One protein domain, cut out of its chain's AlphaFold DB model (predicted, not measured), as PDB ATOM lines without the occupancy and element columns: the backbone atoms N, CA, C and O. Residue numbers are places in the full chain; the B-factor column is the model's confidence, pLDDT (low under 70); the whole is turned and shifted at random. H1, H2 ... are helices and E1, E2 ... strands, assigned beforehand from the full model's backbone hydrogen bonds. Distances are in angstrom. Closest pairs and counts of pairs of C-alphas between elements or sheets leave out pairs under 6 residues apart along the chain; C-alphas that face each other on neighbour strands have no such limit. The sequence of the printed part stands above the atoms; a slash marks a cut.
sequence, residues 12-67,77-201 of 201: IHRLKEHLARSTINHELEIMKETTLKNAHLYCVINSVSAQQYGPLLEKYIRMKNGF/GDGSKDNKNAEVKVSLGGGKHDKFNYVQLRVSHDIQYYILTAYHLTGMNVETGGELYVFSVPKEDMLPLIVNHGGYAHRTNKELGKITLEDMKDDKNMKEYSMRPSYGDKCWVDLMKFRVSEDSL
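What this domain is: This is residues 12 to 67 and 77 to 201 of the 201 residues of an uncharacterized protein of viral metagenome (UniProt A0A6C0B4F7). A twisted sheet of E1, E2, E4 and E5 forms the middle, with H3 and H4 over one face and H5 and H8 over the other. The small sheet of E3 and E6 lies near E2 and H5, while residues 12 to 20 of H1 stick out at one end of the longest axis and H6 and H7 lie towards the other. The printed part has 181 residues, with eight named helices and six named strands in the order H1 H2 H3 H4 E1 E2 E3 E4 E5 H5 H6 H7 E6 H8, and its class is mixed, helices and strands. The larger sheet, in the order E1 E2 E4 E5, is mixed, and the smaller is antiparallel. The whole is compact, with a radius of gyration of the C-alphas of 17.2 A, and spans 55 by 38 by 30 A.

How they stand to each other: H1, residues 12 to 22, touches no helix. H2, residues 26 to 30, only just touches H3, residues 36 to 45, with 3 pairs of C-alphas within 8 A, the closest Ile 30 and Ala 39 at 5.6 A. H3 and H4, residues 50 to 64, form a helical hairpin, touching at a shallow tilt of 25 degrees, opposite ways, with closest C-alphas Cys 43 and Tyr 53 at 6.3 A. E1, residues 79 to 81, and E2, residues 84 to 91, form an antiparallel hairpin, with N 81 and O 84 3.0 A apart. E3, residues 102 to 106, is antiparallel to E6, residues 176 to 179, with N 104 and O 177 at 3.0 A. E4, residues 113 to 120, is parallel to E2, with N 89 and O 115 at 2.8 A, and forms an antiparallel hairpin with E5, residues 131 to 138, with N 116 and O 135 at 2.9 A. H5, residues 139 to 149, and H8, residues 186 to 194, are on the opposite face from H3 and H4; they touch at a shallow tilt of 13 degrees, opposite ways, with closest C-alphas His 149 and Cys 187 at 5.8 A. H6, residues 157 to 160, is apart from H5 and from H7, residues 165 to 168. Every O i to N i+4 pair is within hydrogen-bond range in H1, H2 and H3, against 9 of 11 in H4, 5 of 7 in H5 and 3 of 5 in H8; H6 and H7 are too short for such a pair.

Where its parts are: H1 begins at C-alpha 12, (34.932, 20.543, 22.889). H4 is 21.2 A long, E2 22.7 A, E4 22.4 A and E5 22.8 A. H8 ends at C-alpha 194, (-4.989, 26.325, 48.034).

The domain as a whole: The C-alphas of Ile 12 and Glu 166, the two farthest apart, are 57.4 A apart. Residues 68 to 76 are not printed, and C-alphas 67 and 77 are 11.3 A apart across this cut. Of the links printed whole, none is long. The mean pLDDT of the printed part is 95.2, and no printed residue is under 70.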
ATOM      1  N   ILE A  12      34.848  22.013  22.927       95.19
ATOM      2  CA  ILE A  12      34.932  20.543  22.889       95.19
ATOM      3  C   ILE A  12      34.588  19.949  24.261       95.19
ATOM      4  O   ILE A  12      33.847  18.970  24.332       95.19
ATOM      5  N   HIS A  13      35.077  20.548  25.350       95.81
ATOM      6  CA  HIS A  13      34.748  20.119  26.709       95.81
ATOM      7  C   HIS A  13      33.240  20.198  26.986       95.81
ATOM      8  O   HIS A  13      32.638  19.190  27.344       95.81
ATOM      9  N   ARG A  14      32.603  21.342  26.695       94.69
ATOM     10  CA  ARG A  14      31.149  21.517  26.857       94.69
ATOM     11  C   ARG A  14      30.322  20.532  26.026       94.69
ATOM     12  O   ARG A  14      29.288  20.061  26.487       94.69
ATOM     13  N   LEU A  15      30.772  20.189  24.817       94.69
ATOM     14  CA  LEU A  15      30.115  19.168  23.990       94.69
ATOM     15  C   LEU A  15      30.226  17.770  24.610       94.69
ATOM     16  O   LEU A  15      29.250  17.023  24.602       94.69
ATOM     17  N   LYS A  16      31.384  17.420  25.185       94.75
ATOM     18  CA  LYS A  16      31.557  16.153  25.911       94.75
ATOM     19  C   LYS A  16      30.653  16.085  27.142       94.75
ATOM     20  O   LYS A  16      30.003  15.065  27.347       94.75
ATOM     21  N   GLU A  17      30.565  17.166  27.916       92.31
ATOM     22  CA  GLU A  17      29.643  17.256  29.056       92.31
ATOM     23  C   GLU A  17      28.181  17.134  28.615       92.31
ATOM     24  O   GLU A  17      27.407  16.415  29.240       92.31
ATOM     25  N   HIS A  18      27.800  17.788  27.514       91.38
ATOM     26  CA  HIS A  18      26.457  17.680  26.951       91.38
ATOM     27  C   HIS A  18      26.116  16.237  26.547       91.38
ATOM     28  O   HIS A  18      25.061  15.734  26.931       91.38
ATOM     29  N   LEU A  19      27.012  15.549  25.831       92.75
ATOM     30  CA  LEU A  19      26.812  14.149  25.443       92.75
ATOM     31  C   LEU A  19      26.711  13.233  26.666       92.75
ATOM     32  O   LEU A  19      25.816  12.392  26.718       92.75
ATOM     33  N   ALA A  20      27.564  13.435  27.672       90.31
ATOM     34  CA  ALA A  20      27.499  12.684  28.924       90.31
ATOM     35  C   ALA A  20      26.177  12.911  29.675       90.31
ATOM     36  O   ALA A  20      25.637  11.976  30.255       90.31
ATOM     37  N   ARG A  21      25.613  14.125  29.639       86.94
ATOM     38  CA  ARG A  21      24.288  14.400  30.219       86.94
ATOM     39  C   ARG A  21      23.156  13.783  29.402       86.94
ATOM     40  O   ARG A  21      22.179  13.324  29.979       86.94
ATOM     41  N   SER A  22      23.287  13.735  28.076       88.12
ATOM     42  CA  SER A  22      22.243  13.200  27.191       88.12
ATOM     43  C   SER A  22      21.985  11.699  27.363       88.12
ATOM     44  O   SER A  22      20.930  11.214  26.962       88.12
ATOM     45  N   THR A  23      22.922  10.959  27.967       90.81
ATOM     46  CA  THR A  23      22.772   9.521  28.240       90.81
ATOM     47  C   THR A  23      22.073   9.225  29.569       90.81
ATOM     48  O   THR A  23      21.773   8.064  29.850       90.81
ATOM     49  N   ILE A  24      21.799  10.244  30.392       93.75
ATOM     50  CA  ILE A  24      21.141  10.069  31.688       93.75
ATOM     51  C   ILE A  24      19.679   9.673  31.472       93.75
ATOM     52  O   ILE A  24      18.903  10.375  30.823       93.75
ATOM     53  N   ASN A  25      19.268   8.566  32.093       95.62
ATOM     54  CA  ASN A  25      17.863   8.186  32.151       95.62
ATOM     55  C   ASN A  25      17.157   8.941  33.289       95.62
ATOM     56  O   ASN A  25      17.021   8.434  34.404       95.62
ATOM     57  N   HIS A  26      16.696  10.159  32.996       96.50
ATOM     58  CA  HIS A  26      16.035  11.020  33.981       96.50
ATOM     59  C   HIS A  26      14.789  10.391  34.621       96.50
ATOM     60  O   HIS A  26      14.468  10.726  35.755       96.50
ATOM     61  N   GLU A  27      14.106   9.470  33.935       95.38
ATOM     62  CA  GLU A  27      12.931   8.777  34.472       95.38
ATOM     63  C   GLU A  27      13.285   7.833  35.625       95.38
ATOM     64  O   GLU A  27      12.542   7.745  36.600       95.38
ATOM     65  N   LEU A  28      14.432   7.152  35.539       96.44
ATOM     66  CA  LEU A  28      14.922   6.299  36.621       96.44
ATOM     67  C   LEU A  28      15.527   7.121  37.756       96.44
ATOM     68  O   LEU A  28      15.287   6.820  38.921       96.44
ATOM     69  N   GLU A  29      16.305   8.151  37.425       97.62
ATOM     70  CA  GLU A  29      16.993   8.966  38.426       97.62
ATOM     71  C   GLU A  29      16.018   9.775  39.285       97.62
ATOM     72  O   GLU A  29      16.113   9.722  40.508       97.62
ATOM     73  N   ILE A  30      15.022  10.438  38.683       97.69
ATOM     74  CA  ILE A  30      14.062  11.253  39.444       97.69
ATOM     75  C   ILE A  30      13.275  10.418  40.461       97.69
ATOM     76  O   ILE A  30      12.920  10.897  41.532       97.69
ATOM     77  N   MET A  31      13.030   9.138  40.166       97.81
ATOM     78  CA  MET A  31      12.297   8.233  41.054       97.81
ATOM     79  C   MET A  31      13.089   7.829  42.305       97.81
ATOM     80  O   MET A  31      12.483   7.323  43.258       97.81
ATOM     81  N   LYS A  32      14.409   8.060  42.328       97.88
ATOM     82  CA  LYS A  32      15.261   7.846  43.507       97.88
ATOM     83  C   LYS A  32      15.101   8.953  44.547       97.88
ATOM     84  O   LYS A  32      15.397   8.716  45.715       97.88
ATOM     85  N   GLU A  33      14.608  10.123  44.144       98.25
ATOM     86  CA  GLU A  33      14.427  11.254  45.047       98.25
ATOM     87  C   GLU A  33      13.379  10.953  46.125       98.25
ATOM     88  O   GLU A  33      12.350  10.308  45.875       98.25
ATOM     89  N   THR A  34      13.652  11.424  47.340       96.19
ATOM     90  CA  THR A  34      12.860  11.124  48.543       96.19
ATOM     91  C   THR A  34      11.658  12.040  48.728       96.19
ATOM     92  O   THR A  34      10.673  11.611  49.320       96.19
ATOM     93  N   THR A  35      11.726  13.267  48.213       98.06
ATOM     94  CA  THR A  35      10.652  14.264  48.288       98.06
ATOM     95  C   THR A  35      10.356  14.835  46.905       98.06
ATOM     96  O   THR A  35      11.219  14.855  46.017       98.06
ATOM     97  N   LEU A  36       9.141  15.350  46.716       98.38
ATOM     98  CA  LEU A  36       8.756  16.076  45.512       98.38
ATOM     99  C   LEU A  36       9.599  17.341  45.348       98.38
ATOM    100  O   LEU A  36       9.949  17.683  44.215       98.38
ATOM    101  N   LYS A  37       9.978  18.009  46.447       98.25
ATOM    102  CA  LYS A  37      10.952  19.108  46.393       98.25
ATOM    103  C   LYS A  37      12.257  18.628  45.757       98.25
ATOM    104  O   LYS A  37      12.666  19.198  44.748       98.25
ATOM    105  N   ASN A  38      12.855  17.544  46.251       98.38
ATOM    106  CA  ASN A  38      14.107  17.009  45.707       98.38
ATOM    107  C   ASN A  38      13.980  16.583  44.236       98.38
ATOM    108  O   ASN A  38      14.887  16.842  43.449       98.38
ATOM    109  N   ALA A  39      12.826  16.056  43.818       98.44
ATOM    110  CA  ALA A  39      12.546  15.792  42.405       98.44
ATOM    111  C   ALA A  39      12.573  17.068  41.536       98.44
ATOM    112  O   ALA A  39      13.086  17.044  40.415       98.44
ATOM    113  N   HIS A  40      12.086  18.209  42.041       98.44
ATOM    114  CA  HIS A  40      12.207  19.495  41.339       98.44
ATOM    115  C   HIS A  40      13.658  19.999  41.316       98.44
ATOM    116  O   HIS A  40      14.117  20.460  40.266       98.44
ATOM    117  N   LEU A  41      14.399  19.874  42.428       97.81
ATOM    118  CA  LEU A  41      15.830  20.210  42.480       97.81
ATOM    119  C   LEU A  41      16.605  19.400  41.442       97.81
ATOM    120  O   LEU A  41      17.391  19.971  40.689       97.81
ATOM    121  N   TYR A  42      16.339  18.095  41.362       98.12
ATOM    122  CA  TYR A  42      16.941  17.200  40.382       98.12
ATOM    123  C   TYR A  42      16.762  17.737  38.958       98.12
ATOM    124  O   TYR A  42      17.740  17.832  38.211       98.12
ATOM    125  N   CYS A  43      15.541  18.141  38.588       97.62
ATOM    126  CA  CYS A  43      15.273  18.706  37.267       97.62
ATOM    127  C   CYS A  43      16.068  19.992  37.001       97.62
ATOM    128  O   CYS A  43      16.600  20.156  35.902       97.62
ATOM    129  N   VAL A  44      16.178  20.884  37.990       96.75
ATOM    130  CA  VAL A  44      16.928  22.143  37.854       96.75
ATOM    131  C   VAL A  44      18.431  21.887  37.732       96.75
ATOM    132  O   VAL A  44      19.051  22.354  36.777       96.75
ATOM    133  N   ILE A  45      19.011  21.091  38.636       95.44
ATOM    134  CA  ILE A  45      20.449  20.766  38.661       95.44
ATOM    135  C   ILE A  45      20.877  20.094  37.353       95.44
ATOM    136  O   ILE A  45      21.910  20.438  36.776       95.44
ATOM    137  N   ASN A  46      20.055  19.178  36.840       94.81
ATOM    138  CA  ASN A  46      20.348  18.452  35.606       94.81
ATOM    139  C   ASN A  46      19.917  19.196  34.335       94.81
ATOM    140  O   ASN A  46      20.084  18.664  33.239       94.81
ATOM    141  N   SER A  47      19.403  20.428  34.450       92.56
ATOM    142  CA  SER A  47      18.936  21.232  33.310       92.56
ATOM    143  C   SER A  47      17.914  20.489  32.435       92.56
ATOM    144  O   SER A  47      17.942  20.586  31.206       92.56
ATOM    145  N   VAL A  48      17.020  19.725  33.069       94.62
ATOM    146  CA  VAL A  48      15.985  18.950  32.380       94.62
ATOM    147  C   VAL A  48      15.049  19.914  31.653       94.62
ATOM    148  O   VAL A  48      14.513  20.854  32.242       94.62
ATOM    149  N   SER A  49      14.858  19.690  30.354       91.88
ATOM    150  CA  SER A  49      14.100  20.614  29.509       91.88
ATOM    151  C   SER A  49      12.625  20.705  29.914       91.88
ATOM    152  O   SER A  49      12.057  19.774  30.487       91.88
ATOM    153  N   ALA A  50      11.962  21.805  29.539       87.00
ATOM    154  CA  ALA A  50      10.538  22.002  29.816       87.00
ATOM    155  C   ALA A  50       9.618  20.935  29.212       87.00
ATOM    156  O   ALA A  50       8.570  20.634  29.774       87.00
ATOM    157  N   GLN A  51      10.037  20.328  28.101       88.81
ATOM    158  CA  GLN A  51       9.306  19.230  27.470       88.81
ATOM    159  C   GLN A  51       9.448  17.915  28.249       88.81
ATOM    160  O   GLN A  51       8.597  17.041  28.123       88.81
ATOM    161  N   GLN A  52      10.502  17.773  29.059       94.44
ATOM    162  CA  GLN A  52      10.809  16.551  29.800       94.44
ATOM    163  C   GLN A  52      10.396  16.628  31.270       94.44
ATOM    164  O   GLN A  52       9.813  15.671  31.772       94.44
ATOM    165  N   TYR A  53      10.662  17.740  31.975       96.50
ATOM    166  CA  TYR A  53      10.387  17.798  33.418       96.50
ATOM    167  C   TYR A  53       8.893  17.653  33.718       96.50
ATOM    168  O   TYR A  53       8.538  17.121  34.763       96.50
ATOM    169  N   GLY A  54       8.025  18.112  32.806       96.56
ATOM    170  CA  GLY A  54       6.571  18.043  32.944       96.56
ATOM    171  C   GLY A  54       6.088  16.612  33.189       96.56
ATOM    172  O   GLY A  54       5.639  16.300  34.294       96.56
ATOM    173  N   PRO A  55       6.253  15.727  32.189       96.06
ATOM    174  CA  PRO A  55       5.926  14.309  32.316       96.06
ATOM    175  C   PRO A  55       6.679  13.587  33.443       96.06
ATOM    176  O   PRO A  55       6.119  12.707  34.093       96.06
ATOM    177  N   LEU A  56       7.944  13.945  33.699       98.06
ATOM    178  CA  LEU A  56       8.747  13.306  34.748       98.06
ATOM    179  C   LEU A  56       8.189  13.580  36.150       98.06
ATOM    180  O   LEU A  56       8.026  12.651  36.940       98.06
ATOM    181  N   LEU A  57       7.866  14.838  36.450       98.50
ATOM    182  CA  LEU A  57       7.316  15.231  37.746       98.50
ATOM    183  C   LEU A  57       5.860  14.780  37.909       98.50
ATOM    184  O   LEU A  57       5.494  14.349  38.998       98.50
ATOM    185  N   GLU A  58       5.046  14.791  36.846       97.88
ATOM    186  CA  GLU A  58       3.706  14.174  36.859       97.88
ATOM    187  C   GLU A  58       3.791  12.688  37.229       97.88
ATOM    188  O   GLU A  58       3.093  12.220  38.134       97.88
ATOM    189  N   LYS A  59       4.701  11.950  36.579       97.75
ATOM    190  CA  LYS A  59       4.945  10.540  36.888       97.75
ATOM    191  C   LYS A  59       5.399  10.353  38.336       97.75
ATOM    192  O   LYS A  59       4.869   9.466  39.007       97.75
ATOM    193  N   TYR A  60       6.335  11.175  38.814       98.50
ATOM    194  CA  TYR A  60       6.811  11.133  40.196       98.50
ATOM    195  C   TYR A  60       5.659  11.340  41.187       98.50
ATOM    196  O   TYR A  60       5.435  10.480  42.037       98.50
ATOM    197  N   ILE A  61       4.886  12.426  41.033       98.31
ATOM    198  CA  ILE A  61       3.728  12.750  41.883       98.31
ATOM    199  C   ILE A  61       2.779  11.561  41.934       98.31
ATOM    200  O   ILE A  61       2.396  11.116  43.013       98.31
ATOM    201  N   ARG A  62       2.439  10.996  40.776       97.81
ATOM    202  CA  ARG A  62       1.489   9.893  40.736       97.81
ATOM    203  C   ARG A  62       2.007   8.631  41.407       97.81
ATOM    204  O   ARG A  62       1.299   8.037  42.213       97.81
ATOM    205  N   MET A  63       3.227   8.213  41.078       97.25
ATOM    206  CA  MET A  63       3.784   6.967  41.600       97.25
ATOM    207  C   MET A  63       4.069   7.038  43.100       97.25
ATOM    208  O   MET A  63       3.824   6.061  43.802       97.25
ATOM    209  N   LYS A  64       4.571   8.173  43.599       96.94
ATOM    210  CA  LYS A  64       4.930   8.334  45.016       96.94
ATOM    211  C   LYS A  64       3.721   8.561  45.922       96.94
ATOM    212  O   LYS A  64       3.791   8.192  47.087       96.94
ATOM    213  N   ASN A  65       2.614   9.081  45.384       96.38
ATOM    214  CA  ASN A  65       1.400   9.374  46.157       96.38
ATOM    215  C   ASN A  65       0.238   8.399  45.889       96.38
ATOM    216  O   ASN A  65      -0.884   8.651  46.324       96.38
ATOM    217  N   GLY A  66       0.484   7.285  45.188       96.06
ATOM    218  CA  GLY A  66      -0.499   6.206  45.019       96.06
ATOM    219  C   GLY A  66      -1.609   6.477  43.998       96.06
ATOM    220  O   GLY A  66      -2.672   5.867  44.077       96.06
ATOM    221  N   PHE A  67      -1.387   7.365  43.026       97.94
ATOM    222  CA  PHE A  67      -2.353   7.614  41.956       97.94
ATOM    223  C   PHE A  67      -2.274   6.538  40.871       97.94
ATOM    224  O   PHE A  67      -1.208   6.240  40.321       97.94
ATOM    225  N   GLY A  77      -8.173  13.637  33.287       95.50
ATOM    226  CA  GLY A  77      -6.906  14.039  33.909       95.50
ATOM    227  C   GLY A  77      -5.800  12.978  33.839       95.50
ATOM    228  O   GLY A  77      -5.857  12.034  33.051       95.50
ATOM    229  N   ASP A  78      -4.771  13.152  34.667       96.94
ATOM    230  CA  ASP A  78      -3.514  12.398  34.595       96.94
ATOM    231  C   ASP A  78      -3.499  11.175  35.521       96.94
ATOM    232  O   ASP A  78      -2.847  10.160  35.226       96.94
ATOM    233  N   GLY A  79      -4.234  11.235  36.633       97.31
ATOM    234  CA  GLY A  79      -4.358  10.119  37.564       97.31
ATOM    235  C   GLY A  79      -5.568  10.205  38.485       97.31
ATOM    236  O   GLY A  79      -6.187  11.255  38.620       97.31
ATOM    237  N   SER A  80      -5.890   9.083  39.123       97.69
ATOM    238  CA  SER A  80      -7.004   8.953  40.060       97.69
ATOM    239  C   SER A  80      -6.530   8.396  41.398       97.69
ATOM    240  O   SER A  80      -5.724   7.462  41.430       97.69
ATOM    241  N   LYS A  81      -7.038   8.961  42.491       96.88
ATOM    242  CA  LYS A  81      -6.814   8.511  43.870       96.88
ATOM    243  C   LYS A  81      -8.118   8.663  44.642       96.88
ATOM    244  O   LYS A  81      -8.790   9.682  44.507       96.88
ATOM    245  N   ASP A  82      -8.512   7.631  45.383       95.56
ATOM    246  CA  ASP A  82      -9.771   7.597  46.144       95.56
ATOM    247  C   ASP A  82     -11.013   7.959  45.305       95.56
ATOM    248  O   ASP A  82     -11.897   8.698  45.740       95.56
ATOM    249  N   ASN A  83     -11.062   7.451  44.066       95.38
ATOM    250  CA  ASN A  83     -12.093   7.745  43.061       95.38
ATOM    251  C   ASN A  83     -12.217   9.231  42.680       95.38
ATOM    252  O   ASN A  83     -13.253   9.654  42.165       95.38
ATOM    253  N   LYS A  84     -11.170  10.025  42.916       97.50
ATOM    254  CA  LYS A  84     -11.075  11.415  42.479       97.50
ATOM    255  C   LYS A  84      -9.962  11.557  41.451       97.50
ATOM    256  O   LYS A  84      -8.797  11.270  41.720       97.50
ATOM    257  N   ASN A  85     -10.343  12.016  40.273       98.25
ATOM    258  CA  ASN A  85      -9.470  12.307  39.155       98.25
ATOM    259  C   ASN A  85      -8.781  13.663  39.352       98.25
ATOM    260  O   ASN A  85      -9.421  14.649  39.734       98.25
ATOM    261  N   ALA A  86      -7.487  13.709  39.056       98.25
ATOM    262  CA  ALA A  86      -6.649  14.891  39.159       98.25
ATOM    263  C   ALA A  86      -5.923  15.172  37.839       98.25
ATOM    264  O   ALA A  86      -5.450  14.252  37.168       98.25
ATOM    265  N   GLU A  87      -5.791  16.450  37.490       98.19
ATOM    266  CA  GLU A  87      -4.886  16.916  36.431       98.19
ATOM    267  C   GLU A  87      -3.678  17.615  37.064       98.19
ATOM    268  O   GLU A  87      -3.828  18.469  37.938       98.19
ATOM    269  N   VAL A  88      -2.470  17.251  36.640       98.12
ATOM    270  CA  VAL A  88      -1.209  17.719  37.214       98.12
ATOM    271  C   VAL A  88      -0.559  18.725  36.271       98.12
ATOM    272  O   VAL A  88      -0.353  18.461  35.088       98.12
ATOM    273  N   LYS A  89      -0.166  19.889  36.794       97.81
ATOM    274  CA  LYS A  89       0.653  20.865  36.065       97.81
ATOM    275  C   LYS A  89       1.822  21.308  36.927       97.81
ATOM    276  O   LYS A  89       1.654  21.783  38.044       97.81
ATOM    277  N   VAL A  90       3.022  21.208  36.380       97.81
ATOM    278  CA  VAL A  90       4.260  21.499  37.109       97.81
ATOM    279  C   VAL A  90       4.988  22.677  36.473       97.81
ATOM    280  O   VAL A  90       4.980  22.845  35.249       97.81
ATOM    281  N   SER A  91       5.638  23.506  37.285       97.88
ATOM    282  CA  SER A  91       6.426  24.630  36.781       97.88
ATOM    283  C   SER A  91       7.676  24.893  37.613       97.88
ATOM    284  O   SER A  91       7.609  25.027  38.832       97.88
ATOM    285  N   LEU A  92       8.816  25.045  36.929       97.69
ATOM    286  CA  LEU A  92      10.105  25.400  37.538       97.69
ATOM    287  C   LEU A  92      10.360  26.921  37.583       97.69
ATOM    288  O   LEU A  92      11.491  27.346  37.793       97.69
ATOM    289  N   GLY A  93       9.334  27.742  37.318       95.06
ATOM    290  CA  GLY A  93       9.414  29.209  37.369       95.06
ATOM    291  C   GLY A  93      10.047  29.882  36.138       95.06
ATOM    292  O   GLY A  93      10.415  31.056  36.184       95.06
ATOM    293  N   GLY A  94      10.178  29.166  35.018       91.25
ATOM    294  CA  GLY A  94      10.739  29.709  33.776       91.25
ATOM    295  C   GLY A  94      12.224  30.068  33.895       91.25
ATOM    296  O   GLY A  94      12.912  29.624  34.806       91.25
ATOM    297  N   GLY A  95      12.740  30.881  32.967       89.56
ATOM    298  CA  GLY A  95      14.177  31.195  32.905       89.56
ATOM    299  C   GLY A  95      14.726  32.006  34.087       89.56
ATOM    300  O   GLY A  95      15.938  32.109  34.233       89.56
ATOM    301  N   LYS A  96      13.849  32.592  34.909       92.44
ATOM    302  CA  LYS A  96      14.204  33.376  36.102       92.44
ATOM    303  C   LYS A  96      13.703  32.752  37.407       92.44
ATOM    304  O   LYS A  96      13.880  33.354  38.458       92.44
ATOM    305  N   HIS A  97      13.081  31.574  37.342       95.00
ATOM    306  CA  HIS A  97      12.493  30.877  38.488       95.00
ATOM    307  C   HIS A  97      11.429  31.678  39.275       95.00
ATOM    308  O   HIS A  97      11.157  31.385  40.439       95.00
ATOM    309  N   ASP A  98      10.797  32.673  38.646       96.38
ATOM    310  CA  ASP A  98       9.841  33.605  39.259       96.38
ATOM    311  C   ASP A  98       8.455  33.608  38.598       96.38
ATOM    312  O   ASP A  98       7.505  34.115  39.194       96.38
ATOM    313  N   LYS A  99       8.319  33.037  37.395       97.19
ATOM    314  CA  LYS A  99       7.078  33.025  36.617       97.19
ATOM    315  C   LYS A  99       6.660  31.605  36.280       97.19
ATOM    316  O   LYS A  99       7.300  30.916  35.482       97.19
ATOM    317  N   PHE A 100       5.545  31.183  36.851       97.94
ATOM    318  CA  PHE A 100       5.018  29.837  36.689       97.94
ATOM    319  C   PHE A 100       4.065  29.792  35.501       97.94
ATOM    320  O   PHE A 100       3.399  30.774  35.187       97.94
ATOM    321  N   ASN A 101       4.033  28.670  34.789       96.19
ATOM    322  CA  ASN A 101       3.256  28.532  33.561       96.19
ATOM    323  C   ASN A 101       2.435  27.247  33.607       96.19
ATOM    324  O   ASN A 101       2.969  26.159  33.405       96.19
ATOM    325  N   TYR A 102       1.134  27.397  33.836       97.31
ATOM    326  CA  TYR A 102       0.154  26.322  33.785       97.31
ATOM    327  C   TYR A 102      -0.637  26.486  32.496       97.31
ATOM    328  O   TYR A 102      -1.401  27.433  32.350       97.31
ATOM    329  N   VAL A 103      -0.405  25.605  31.528       94.94
ATOM    330  CA  VAL A 103      -1.064  25.642  30.217       94.94
ATOM    331  C   VAL A 103      -1.891  24.390  29.999       94.94
ATOM    332  O   VAL A 103      -1.646  23.347  30.610       94.94
ATOM    333  N   GLN A 104      -2.847  24.502  29.083       94.25
ATOM    334  CA  GLN A 104      -3.755  23.417  28.731       94.25
ATOM    335  C   GLN A 104      -4.578  22.946  29.933       94.25
ATOM    336  O   GLN A 104      -4.715  21.745  30.160       94.25
ATOM    337  N   LEU A 105      -5.063  23.901  30.729       96.31
ATOM    338  CA  LEU A 105      -6.060  23.673  31.769       96.31
ATOM    339  C   LEU A 105      -7.391  23.403  31.064       96.31
ATOM    340  O   LEU A 105      -7.953  24.303  30.429       96.31
ATOM    341  N   ARG A 106      -7.854  22.154  31.112       93.12
ATOM    342  CA  ARG A 106      -9.065  21.706  30.413       93.12
ATOM    343  C   ARG A 106     -10.214  21.597  31.393       93.12
ATOM    344  O   ARG A 106     -10.275  20.666  32.186       93.12
ATOM    345  N   VAL A 107     -11.119  22.566  31.349       93.31
ATOM    346  CA  VAL A 107     -12.234  22.629  32.306       93.31
ATOM    347  C   VAL A 107     -13.390  21.703  31.943       93.31
ATOM    348  O   VAL A 107     -14.204  21.393  32.800       93.31
ATOM    349  N   SER A 108     -13.435  21.180  30.719       92.25
ATOM    350  CA  SER A 108     -14.380  20.129  30.324       92.25
ATOM    351  C   SER A 108     -13.961  18.726  30.767       92.25
ATOM    352  O   SER A 108     -14.769  17.806  30.701       92.25
ATOM    353  N   HIS A 109     -12.729  18.534  31.249       93.94
ATOM    354  CA  HIS A 109     -12.286  17.231  31.744       93.94
ATOM    355  C   HIS A 109     -13.045  16.803  33.010       93.94
ATOM    356  O   HIS A 109     -13.334  17.629  33.883       93.94
ATOM    357  N   ASP A 110     -13.320  15.503  33.133       95.19
ATOM    358  CA  ASP A 110     -13.891  14.889  34.338       95.19
ATOM    359  C   ASP A 110     -12.807  14.715  35.410       95.19
ATOM    360  O   ASP A 110     -12.201  13.653  35.581       95.19
ATOM    361  N   ILE A 111     -12.522  15.821  36.091       96.94
ATOM    362  CA  ILE A 111     -11.579  15.905  37.202       96.94
ATOM    363  C   ILE A 111     -12.237  16.579  38.400       96.94
ATOM    364  O   ILE A 111     -13.103  17.441  38.256       96.94
ATOM    365  N   GLN A 112     -11.792  16.213  39.596       98.19
ATOM    366  CA  GLN A 112     -12.254  16.823  40.837       98.19
ATOM    367  C   GLN A 112     -11.344  17.977  41.263       98.19
ATOM    368  O   GLN A 112     -11.822  18.943  41.859       98.19
ATOM    369  N   TYR A 113     -10.049  17.910  40.949       98.50
ATOM    370  CA  TYR A 113      -9.089  18.948  41.314       98.50
ATOM    371  C   TYR A 113      -7.869  18.977  40.387       98.50
ATOM    372  O   TYR A 113      -7.580  18.029  39.657       98.50
ATOM    373  N   TYR A 114      -7.149  20.092  40.431       98.62
ATOM    374  CA  TYR A 114      -5.842  20.266  39.815       98.62
ATOM    375  C   TYR A 114      -4.756  20.180  40.886       98.62
ATOM    376  O   TYR A 114      -4.894  20.779  41.953       98.62
ATOM    377  N   ILE A 115      -3.653  19.501  40.578       98.62
ATOM    378  CA  ILE A 115      -2.409  19.580  41.348       98.62
ATOM    379  C   ILE A 115      -1.465  20.508  40.589       98.62
ATOM    380  O   ILE A 115      -1.013  20.177  39.492       98.62
ATOM    381  N   LEU A 116      -1.163  21.669  41.162       98.75
ATOM    382  CA  LEU A 116      -0.218  22.621  40.583       98.75
ATOM    383  C   LEU A 116       1.053  22.667  41.429       98.75
ATOM    384  O   LEU A 116       0.968  22.814  42.646       98.75
ATOM    385  N   THR A 117       2.229  22.610  40.805       98.62
ATOM    386  CA  THR A 117       3.493  22.889  41.504       98.62
ATOM    387  C   THR A 117       4.184  24.136  40.972       98.62
ATOM    388  O   THR A 117       4.132  24.452  39.779       98.62
ATOM    389  N   ALA A 118       4.833  24.866  41.870       98.44
ATOM    390  CA  ALA A 118       5.668  26.019  41.572       98.44
ATOM    391  C   ALA A 118       6.966  25.903  42.366       98.44
ATOM    392  O   ALA A 118       6.956  25.999  43.591       98.44
ATOM    393  N   TYR A 119       8.084  25.700  41.674       98.38
ATOM    394  CA  TYR A 119       9.402  25.717  42.298       98.38
ATOM    395  C   TYR A 119      10.059  27.087  42.114       98.38
ATOM    396  O   TYR A 119      10.382  27.479  40.990       98.38
ATOM    397  N   HIS A 120      10.218  27.818  43.219       98.06
ATOM    398  CA  HIS A 120      10.775  29.166  43.258       98.06
ATOM    399  C   HIS A 120      12.218  29.138  43.765       98.06
ATOM    400  O   HIS A 120      12.491  28.724  44.896       98.06
ATOM    401  N   LEU A 121      13.145  29.625  42.944       97.81
ATOM    402  CA  LEU A 121      14.573  29.645  43.246       97.81
ATOM    403  C   LEU A 121      15.134  31.049  43.031       97.81
ATOM    404  O   LEU A 121      14.953  31.658  41.985       97.81
ATOM    405  N   THR A 122      15.848  31.559  44.023       97.00
ATOM    406  CA  THR A 122      16.504  32.865  44.004       97.00
ATOM    407  C   THR A 122      17.854  32.758  44.701       97.00
ATOM    408  O   THR A 122      18.114  31.809  45.439       97.00
ATOM    409  N   GLY A 123      18.702  33.777  44.549       96.94
ATOM    410  CA  GLY A 123      19.939  33.859  45.333       96.94
ATOM    411  C   GLY A 123      19.708  33.902  46.851       96.94
ATOM    412  O   GLY A 123      20.616  33.577  47.601       96.94
ATOM    413  N   MET A 124      18.503  34.257  47.317       96.88
ATOM    414  CA  MET A 124      18.186  34.342  48.749       96.88
ATOM    415  C   MET A 124      17.797  32.996  49.373       96.88
ATOM    416  O   MET A 124      17.905  32.848  50.584       96.88
ATOM    417  N   ASN A 125      17.327  32.027  48.579       97.06
ATOM    418  CA  ASN A 125      16.861  30.726  49.077       97.06
ATOM    419  C   ASN A 125      17.629  29.531  48.484       97.06
ATOM    420  O   ASN A 125      17.245  28.383  48.697       97.06
ATOM    421  N   VAL A 126      18.716  29.773  47.743       97.00
ATOM    422  CA  VAL A 126      19.535  28.703  47.150       97.00
ATOM    423  C   VAL A 126      20.172  27.806  48.213       97.00
ATOM    424  O   VAL A 126      20.159  26.588  48.060       97.00
ATOM    425  N   GLU A 127      20.617  28.383  49.332       97.44
ATOM    426  CA  GLU A 127      21.230  27.652  50.453       97.44
ATOM    427  C   GLU A 127      20.248  26.689  51.145       97.44
ATOM    428  O   GLU A 127      20.657  25.724  51.782       97.44
ATOM    429  N   THR A 128      18.938  26.909  50.988       96.88
ATOM    430  CA  THR A 128      17.878  26.013  51.483       96.88
ATOM    431  C   THR A 128      17.284  25.133  50.378       96.88
ATOM    432  O   THR A 128      16.232  24.511  50.566       96.88
ATOM    433  N   GLY A 129      17.918  25.104  49.201       96.25
ATOM    434  CA  GLY A 129      17.468  24.333  48.045       96.25
ATOM    435  C   GLY A 129      16.179  24.867  47.419       96.25
ATOM    436  O   GLY A 129      15.334  24.075  47.018       96.25
ATOM    437  N   GLY A 130      15.977  26.186  47.393       97.31
ATOM    438  CA  GLY A 130      14.760  26.806  46.863       97.31
ATOM    439  C   GLY A 130      13.514  26.519  47.706       97.31
ATOM    440  O   GLY A 130      13.598  25.975  48.807       97.31
ATOM    441  N   GLU A 131      12.346  26.877  47.177       97.88
ATOM    442  CA  GLU A 131      11.051  26.614  47.811       97.88
ATOM    443  C   GLU A 131      10.092  25.953  46.818       97.88
ATOM    444  O   GLU A 131       9.911  26.432  45.696       97.88
ATOM    445  N   LEU A 132       9.473  24.849  47.240       98.50
ATOM    446  CA  LEU A 132       8.413  24.189  46.489       98.50
ATOM    447  C   LEU A 132       7.056  24.592  47.066       98.50
ATOM    448  O   LEU A 132       6.767  24.382  48.244       98.50
ATOM    449  N   TYR A 133       6.198  25.103  46.196       98.69
ATOM    450  CA  TYR A 133       4.792  25.324  46.483       98.69
ATOM    451  C   TYR A 133       3.973  24.266  45.756       98.69
ATOM    452  O   TYR A 133       4.120  24.074  44.546       98.69
ATOM    453  N   VAL A 134       3.113  23.587  46.508       98.75
ATOM    454  CA  VAL A 134       2.160  22.602  46.003       98.75
ATOM    455  C   VAL A 134       0.764  23.139  46.269       98.75
ATOM    456  O   VAL A 134       0.463  23.563  47.386       98.75
ATOM    457  N   PHE A 135      -0.083  23.130  45.248       98.75
ATOM    458  CA  PHE A 135      -1.470  23.560  45.339       98.75
ATOM    459  C   PHE A 135      -2.388  22.411  44.939       98.75
ATOM    460  O   PHE A 135      -2.171  21.785  43.901       98.75
ATOM    461  N   SER A 136      -3.427  22.176  45.739       98.44
ATOM    462  CA  SER A 136      -4.534  21.285  45.391       98.44
ATOM    463  C   SER A 136      -5.789  22.135  45.240       98.44
ATOM    464  O   SER A 136      -6.344  22.622  46.224       98.44
ATOM    465  N   VAL A 137      -6.180  22.393  43.992       98.56
ATOM    466  CA  VAL A 137      -7.236  23.356  43.654       98.56
ATOM    467  C   VAL A 137      -8.462  22.593  43.165       98.56
ATOM    468  O   VAL A 137      -8.392  21.997  42.085       98.56
ATOM    469  N   PRO A 138      -9.590  22.595  43.896       98.31
ATOM    470  CA  PRO A 138     -10.830  22.009  43.400       98.31
ATOM    471  C   PRO A 138     -11.219  22.598  42.041       98.31
ATOM    472  O   PRO A 138     -11.003  23.782  41.776       98.31
ATOM    473  N   LYS A 139     -11.806  21.781  41.161       97.00
ATOM    474  CA  LYS A 139     -12.176  22.217  39.804       97.00
ATOM    475  C   LYS A 139     -13.087  23.451  39.828       97.00
ATOM    476  O   LYS A 139     -12.856  24.381  39.060       97.00
ATOM    477  N   GLU A 140     -14.066  23.469  40.730       96.50
ATOM    478  CA  GLU A 140     -14.997  24.589  40.948       96.50
ATOM    479  C   GLU A 140     -14.262  25.901  41.272       96.50
ATOM    480  O   GLU A 140     -14.618  26.947  40.736       96.50
ATOM    481  N   ASP A 141     -13.199  25.839  42.081       98.06
ATOM    482  CA  ASP A 141     -12.378  26.993  42.466       98.06
ATOM    483  C   ASP A 141     -11.381  27.408  41.373       98.06
ATOM    484  O   ASP A 141     -10.996  28.576  41.273       98.06
ATOM    485  N   MET A 142     -10.988  26.477  40.499       97.69
ATOM    486  CA  MET A 142     -10.135  26.786  39.351       97.69
ATOM    487  C   MET A 142     -10.844  27.686  38.329       97.69
ATOM    488  O   MET A 142     -10.207  28.537  37.707       97.69
ATOM    489  N   LEU A 143     -12.164  27.539  38.154       96.94
ATOM    490  CA  LEU A 143     -12.922  28.334  37.181       96.94
ATOM    491  C   LEU A 143     -12.833  29.851  37.448       96.94
ATOM    492  O   LEU A 143     -12.399  30.578  36.550       96.94
ATOM    493  N   PRO A 144     -13.176  30.373  38.647       97.06
ATOM    494  CA  PRO A 144     -13.036  31.797  38.931       97.06
ATOM    495  C   PRO A 144     -11.574  32.266  38.904       97.06
ATOM    496  O   PRO A 144     -11.325  33.402  38.502       97.06
ATOM    497  N   LEU A 145     -10.596  31.418  39.256       97.88
ATOM    498  CA  LEU A 145      -9.174  31.761  39.106       97.88
ATOM    499  C   LEU A 145      -8.811  32.030  37.639       97.88
ATOM    500  O   LEU A 145      -8.169  33.039  37.341       97.88
ATOM    501  N   ILE A 146      -9.264  31.178  36.716       97.19
ATOM    502  CA  ILE A 146      -9.037  31.355  35.278       97.19
ATOM    503  C   ILE A 146      -9.778  32.588  34.744       97.19
ATOM    504  O   ILE A 146      -9.202  33.338  33.959       97.19
ATOM    505  N   VAL A 147     -11.020  32.840  35.169       96.44
ATOM    506  CA  VAL A 147     -11.770  34.042  34.756       96.44
ATOM    507  C   VAL A 147     -11.041  35.324  35.180       96.44
ATOM    508  O   VAL A 147     -10.973  36.277  34.404       96.44
ATOM    509  N   ASN A 148     -10.489  35.347  36.395       96.62
ATOM    510  CA  ASN A 148      -9.876  36.545  36.969       96.62
ATOM    511  C   ASN A 148      -8.438  36.784  36.497       96.62
ATOM    512  O   ASN A 148      -8.037  37.933  36.313       96.62
ATOM    513  N   HIS A 149      -7.660  35.714  36.318       96.75
ATOM    514  CA  HIS A 149      -6.205  35.801  36.119       96.75
ATOM    515  C   HIS A 149      -5.699  35.070  34.877       96.75
ATOM    516  O   HIS A 149      -4.530  35.201  34.506       96.75
ATOM    517  N   GLY A 150      -6.544  34.250  34.264       94.88
ATOM    518  CA  GLY A 150      -6.164  33.367  33.179       94.88
ATOM    519  C   GLY A 150      -6.215  34.012  31.798       94.88
ATOM    520  O   GLY A 150      -6.571  35.170  31.589       94.88
ATOM    521  N   GLY A 151      -5.849  33.201  30.816       95.06
ATOM    522  CA  GLY A 151      -6.014  33.480  29.396       95.06
ATOM    523  C   GLY A 151      -6.154  32.173  28.631       95.06
ATOM    524  O   GLY A 151      -5.916  31.099  29.186       95.06
ATOM    525  N   TYR A 152      -6.491  32.226  27.348       94.69
ATOM    526  CA  TYR A 152      -6.511  31.010  26.537       94.69
ATOM    527  C   TYR A 152      -5.100  30.421  26.371       94.69
ATOM    528  O   TYR A 152      -4.115  31.147  26.217       94.69
ATOM    529  N   ALA A 153      -4.990  29.093  26.436       90.81
ATOM    530  CA  ALA A 153      -3.741  28.382  26.157       90.81
ATOM    531  C   ALA A 153      -3.390  28.439  24.665       90.81
ATOM    532  O   ALA A 153      -2.218  28.533  24.303       90.81
ATOM    533  N   HIS A 154      -4.421  28.417  23.823       84.19
ATOM    534  CA  HIS A 154      -4.336  28.532  22.376       84.19
ATOM    535  C   HIS A 154      -5.241  29.671  21.912       84.19
ATOM    536  O   HIS A 154      -6.343  29.810  22.435       84.19
ATOM    537  N   ARG A 155      -4.810  30.420  20.888       83.06
ATOM    538  CA  ARG A 155      -5.537  31.584  20.341       83.06
ATOM    539  C   ARG A 155      -5.643  32.742  21.338       83.06
ATOM    540  O   ARG A 155      -5.118  32.691  22.448       83.06
ATOM    541  N   THR A 156      -6.253  33.838  20.903       79.69
ATOM    542  CA  THR A 156      -6.323  35.090  21.665       79.69
ATOM    543  C   THR A 156      -7.753  35.457  22.051       79.69
ATOM    544  O   THR A 156      -8.720  35.032  21.421       79.69
ATOM    545  N   ASN A 157      -7.902  36.334  23.050       76.94
ATOM    546  CA  ASN A 157      -9.207  36.896  23.428       76.94
ATOM    547  C   ASN A 157      -9.894  37.638  22.271       76.94
ATOM    548  O   ASN A 157     -11.117  37.736  22.253       76.94
ATOM    549  N   LYS A 158      -9.127  38.150  21.299       78.94
ATOM    550  CA  LYS A 158      -9.692  38.763  20.089       78.94
ATOM    551  C   LYS A 158     -10.454  37.748  19.235       78.94
ATOM    552  O   LYS A 158     -11.405  38.124  18.567       78.94
ATOM    553  N   GLU A 159     -10.039  36.484  19.264       82.00
ATOM    554  CA  GLU A 159     -10.605  35.409  18.444       82.00
ATOM    555  C   GLU A 159     -11.689  34.621  19.188       82.00
ATOM    556  O   GLU A 159     -12.646  34.167  18.573       82.00
ATOM    557  N   LEU A 160     -11.535  34.439  20.503       84.75
ATOM    558  CA  LEU A 160     -12.402  33.570  21.312       84.75
ATOM    559  C   LEU A 160     -13.331  34.324  22.274       84.75
ATOM    560  O   LEU A 160     -14.087  33.689  23.011       84.75
ATOM    561  N   GLY A 161     -13.272  35.657  22.280       89.00
ATOM    562  CA  GLY A 161     -14.040  36.505  23.186       89.00
ATOM    563  C   GLY A 161     -13.492  36.519  24.615       89.00
ATOM    564  O   GLY A 161     -12.449  35.938  24.924       89.00
ATOM    565  N   LYS A 162     -14.195  37.218  25.508       92.31
ATOM    566  CA  LYS A 162     -13.854  37.272  26.935       92.31
ATOM    567  C   LYS A 162     -14.096  35.905  27.584       92.31
ATOM    568  O   LYS A 162     -15.078  35.247  27.274       92.31
ATOM    569  N   ILE A 163     -13.223  35.508  28.507       93.69
ATOM    570  CA  ILE A 163     -13.434  34.317  29.335       93.69
ATOM    571  C   ILE A 163     -14.523  34.632  30.369       93.69
ATOM    572  O   ILE A 163     -14.400  35.602  31.120       93.69
ATOM    573  N   THR A 164     -15.584  33.830  30.400       94.06
ATOM    574  CA  THR A 164     -16.708  33.965  31.336       94.06
ATOM    575  C   THR A 164     -16.918  32.658  32.093       94.06
ATOM    576  O   THR A 164     -16.553  31.585  31.619       94.06
ATOM    577  N   LEU A 165     -17.516  32.740  33.283       93.81
ATOM    578  CA  LEU A 165     -17.842  31.544  34.059       93.81
ATOM    579  C   LEU A 165     -18.919  30.692  33.369       93.81
ATOM    580  O   LEU A 165     -18.870  29.472  33.463       93.81
ATOM    581  N   GLU A 166     -19.859  31.330  32.666       91.50
ATOM    582  CA  GLU A 166     -20.894  30.652  31.874       91.50
ATOM    583  C   GLU A 166     -20.275  29.785  30.774       91.50
ATOM    584  O   GLU A 166     -20.568  28.595  30.723       91.50
ATOM    585  N   ASP A 167     -19.336  30.327  29.990       88.19
ATOM    586  CA  ASP A 167     -18.607  29.559  28.971       88.19
ATOM    587  C   ASP A 167     -17.878  28.358  29.587       88.19
ATOM    588  O   ASP A 167     -17.810  27.282  29.002       88.19
ATOM    589  N   MET A 168     -17.282  28.535  30.767       89.38
ATOM    590  CA  MET A 168     -16.487  27.495  31.426       89.38
ATOM    591  C   MET A 168     -17.327  26.372  32.042       89.38
ATOM    592  O   MET A 168     -16.781  25.305  32.310       89.38
ATOM    593  N   LYS A 169     -18.625  26.607  32.257       88.31
ATOM    594  CA  LYS A 169     -19.589  25.616  32.753       88.31
ATOM    595  C   LYS A 169     -20.350  24.901  31.634       88.31
ATOM    596  O   LYS A 169     -21.150  24.022  31.928       88.31
ATOM    597  N   ASP A 170     -20.118  25.267  30.375       88.12
ATOM    598  CA  ASP A 170     -20.652  24.535  29.229       88.12
ATOM    599  C   ASP A 170     -19.852  23.242  29.007       88.12
ATOM    600  O   ASP A 170     -18.658  23.278  28.706       88.12
ATOM    601  N   ASP A 171     -20.520  22.092  29.097       81.19
ATOM    602  CA  ASP A 171     -19.919  20.772  28.863       81.19
ATOM    603  C   ASP A 171     -19.374  20.600  27.434       81.19
ATOM    604  O   ASP A 171     -18.525  19.746  27.180       81.19
ATOM    605  N   LYS A 172     -19.828  21.421  26.478       85.75
ATOM    606  CA  LYS A 172     -19.311  21.441  25.100       85.75
ATOM    607  C   LYS A 172     -18.069  22.314  24.940       85.75
ATOM    608  O   LYS A 172     -17.526  22.415  23.836       85.75
ATOM    609  N   ASN A 173     -17.608  22.966  26.007       89.19
ATOM    610  CA  ASN A 173     -16.456  23.843  25.952       89.19
ATOM    611  C   ASN A 173     -15.153  23.047  25.768       89.19
ATOM    612  O   ASN A 173     -14.601  22.452  26.693       89.19
ATOM    613  N   MET A 174     -14.613  23.104  24.554       88.56
ATOM    614  CA  MET A 174     -13.330  22.491  24.199       88.56
ATOM    615  C   MET A 174     -12.149  23.472  24.295       88.56
ATOM    616  O   MET A 174     -11.049  23.159  23.839       88.56
ATOM    617  N   LYS A 175     -12.356  24.688  24.824       92.56
ATOM    618  CA  LYS A 175     -11.292  25.687  24.970       92.56
ATOM    619  C   LYS A 175     -10.316  25.234  26.059       92.56
ATOM    620  O   LYS A 175     -10.700  24.752  27.123       92.56
ATOM    621  N   GLU A 176      -9.033  25.442  25.792       94.31
ATOM    622  CA  GLU A 176      -7.966  25.207  26.757       94.31
ATOM    623  C   GLU A 176      -7.493  26.534  27.353       94.31
ATOM    624  O   GLU A 176      -7.324  27.529  26.639       94.31
ATOM    625  N   TYR A 177      -7.228  26.537  28.655       96.56
ATOM    626  CA  TYR A 177      -6.886  27.740  29.404       96.56
ATOM    627  C   TYR A 177      -5.470  27.688  29.967       96.56
ATOM    628  O   TYR A 177      -4.797  26.655  29.990       96.56
ATOM    629  N   SER A 178      -4.998  28.843  30.403       96.69
ATOM    630  CA  SER A 178      -3.687  29.015  30.993       96.69
ATOM    631  C   SER A 178      -3.726  29.990  32.156       96.69
ATOM    632  O   SER A 178      -4.462  30.974  32.121       96.69
ATOM    633  N   MET A 179      -2.883  29.739  33.150       97.19
ATOM    634  CA  MET A 179      -2.580  30.654  34.243       97.19
ATOM    635  C   MET A 179      -1.070  30.832  34.332       97.19
ATOM    636  O   MET A 179      -0.314  29.867  34.209       97.19
ATOM    637  N   ARG A 180      -0.628  32.081  34.500       97.06
ATOM    638  CA  ARG A 180       0.798  32.429  34.484       97.06
ATOM    639  C   ARG A 180       1.201  33.332  35.653       97.06
ATOM    640  O   ARG A 180       1.640  34.456  35.391       97.06
ATOM    641  N   PRO A 181       1.005  32.887  36.908       98.06
ATOM    642  CA  PRO A 181       1.335  33.696  38.072       98.06
ATOM    643  C   PRO A 181       2.842  33.947  38.140       98.06
ATOM    644  O   PRO A 181       3.653  33.069  37.839       98.06
ATOM    645  N   SER A 182       3.207  35.144  38.566       98.12
ATOM    646  CA  SER A 182       4.553  35.475  39.028       98.12
ATOM    647  C   SER A 182       4.566  35.486  40.552       98.12
ATOM    648  O   SER A 182       3.567  35.843  41.175       98.12
ATOM    649  N   TYR A 183       5.683  35.105  41.166       97.81
ATOM    650  CA  TYR A 183       5.802  35.083  42.622       97.81
ATOM    651  C   TYR A 183       5.391  36.433  43.241       97.81
ATOM    652  O   TYR A 183       5.919  37.484  42.877       97.81
ATOM    653  N   GLY A 184       4.427  36.399  44.166       97.50
ATOM    654  CA  GLY A 184       3.911  37.580  44.867       97.50
ATOM    655  C   GLY A 184       2.875  38.419  44.107       97.50
ATOM    656  O   GLY A 184       2.369  39.386  44.674       97.50
ATOM    657  N   ASP A 185       2.527  38.079  42.862       98.12
ATOM    658  CA  ASP A 185       1.476  38.795  42.133       98.12
ATOM    659  C   ASP A 185       0.056  38.448  42.627       98.12
ATOM    660  O   ASP A 185      -0.149  37.612  43.507       98.12
ATOM    661  N   LYS A 186      -0.961  39.110  42.063       98.25
ATOM    662  CA  LYS A 186      -2.361  38.898  42.472       98.25
ATOM    663  C   LYS A 186      -2.830  37.454  42.257       98.25
ATOM    664  O   LYS A 186      -3.546  36.926  43.103       98.25
ATOM    665  N   CYS A 187      -2.426  36.819  41.156       98.31
ATOM    666  CA  CYS A 187      -2.794  35.436  40.850       98.31
ATOM    667  C   CYS A 187      -2.117  34.469  41.830       98.31
ATOM    668  O   CYS A 187      -2.760  33.555  42.340       98.31
ATOM    669  N   TRP A 188      -0.843  34.711  42.147       98.56
ATOM    670  CA  TRP A 188      -0.090  33.981  43.160       98.56
ATOM    671  C   TRP A 188      -0.745  34.070  44.537       98.56
ATOM    672  O   TRP A 188      -0.973  33.048  45.174       98.56
ATOM    673  N   VAL A 189      -1.094  35.280  44.983       98.44
ATOM    674  CA  VAL A 189      -1.757  35.498  46.279       98.44
ATOM    675  C   VAL A 189      -3.085  34.740  46.362       98.44
ATOM    676  O   VAL A 189      -3.383  34.145  47.396       98.44
ATOM    677  N   ASP A 190      -3.864  34.705  45.280       98.38
ATOM    678  CA  ASP A 190      -5.105  33.932  45.246       98.38
ATOM    679  C   ASP A 190      -4.862  32.416  45.233       98.38
ATOM    680  O   ASP A 190      -5.571  31.689  45.930       98.38
ATOM    681  N   LEU A 191      -3.837  31.934  44.520       98.25
ATOM    682  CA  LEU A 191      -3.434  30.522  44.525       98.25
ATOM    683  C   LEU A 191      -2.955  30.039  45.898       98.25
ATOM    684  O   LEU A 191      -3.213  28.896  46.267       98.25
ATOM    685  N   MET A 192      -2.307  30.902  46.683       98.50
ATOM    686  CA  MET A 192      -1.797  30.560  48.017       98.50
ATOM    687  C   MET A 192      -2.877  30.073  48.991       98.50
ATOM    688  O   MET A 192      -2.550  29.348  49.930       98.50
ATOM    689  N   LYS A 193      -4.155  30.389  48.745       98.25
ATOM    690  CA  LYS A 193      -5.301  29.870  49.514       98.25
ATOM    691  C   LYS A 193      -5.458  28.348  49.403       98.25
ATOM    692  O   LYS A 193      -6.048  27.737  50.283       98.25
ATOM    693  N   PHE A 194      -4.913  27.754  48.343       98.62
ATOM    694  CA  PHE A 194      -4.989  26.325  48.034       98.62
ATOM    695  C   PHE A 194      -3.666  25.596  48.290       98.62
ATOM    696  O   PHE A 194      -3.480  24.468  47.828       98.62
ATOM    697  N   ARG A 195      -2.708  26.251  48.965       98.50
ATOM    698  CA  ARG A 195      -1.415  25.642  49.278       98.50
ATOM    699  C   ARG A 195      -1.620  24.458  50.221       98.50
ATOM    700  O   ARG A 195      -2.274  24.585  51.252       98.50
ATOM    701  N   VAL A 196      -0.989  23.341  49.887       98.38
ATOM    702  CA  VAL A 196      -0.975  22.116  50.691       98.38
ATOM    703  C   VAL A 196       0.465  21.654  50.934       98.38
ATOM    704  O   VAL A 196       1.399  22.153  50.300       98.38
ATOM    705  N   SER A 197       0.659  20.720  51.870       96.81
ATOM    706  CA  SER A 197       1.952  20.037  52.022       96.81
ATOM    707  C   SER A 197       2.138  19.027  50.890       96.81
ATOM    708  O   SER A 197       1.163  18.414  50.452       96.81
ATOM    709  N   GLU A 198       3.376  18.793  50.447       93.75
ATOM    710  CA  GLU A 198       3.652  17.700  49.504       93.75
ATOM    711  C   GLU A 198       3.242  16.328  50.070       93.75
ATOM    712  O   GLU A 198       2.739  15.501  49.319       93.75
ATOM    713  N   ASP A 199       3.324  16.140  51.393       92.56
ATOM    714  CA  ASP A 199       2.915  14.908  52.090       92.56
ATOM    715  C   ASP A 199       1.394  14.682  52.113       92.56
ATOM    716  O   ASP A 199       0.923  13.623  52.523       92.56
ATOM    717  N   SER A 200       0.610  15.696  51.735       91.69
ATOM    718  CA  SER A 200      -0.860  15.631  51.729       91.69
ATOM    719  C   SER A 200      -1.464  15.352  50.351       91.69
ATOM    720  O   SER A 200      -2.690  15.356  50.217       91.69
ATOM    721  N   LEU A 201      -0.619  15.132  49.335       90.75
ATOM    722  CA  LEU A 201      -1.034  14.689  48.001       90.75
ATOM    723  C   LEU A 201      -1.528  13.236  48.004       90.75
ATOM    724  O   LEU A 201      -1.083  12.405  48.822       90.75
TER     725      LEU A 201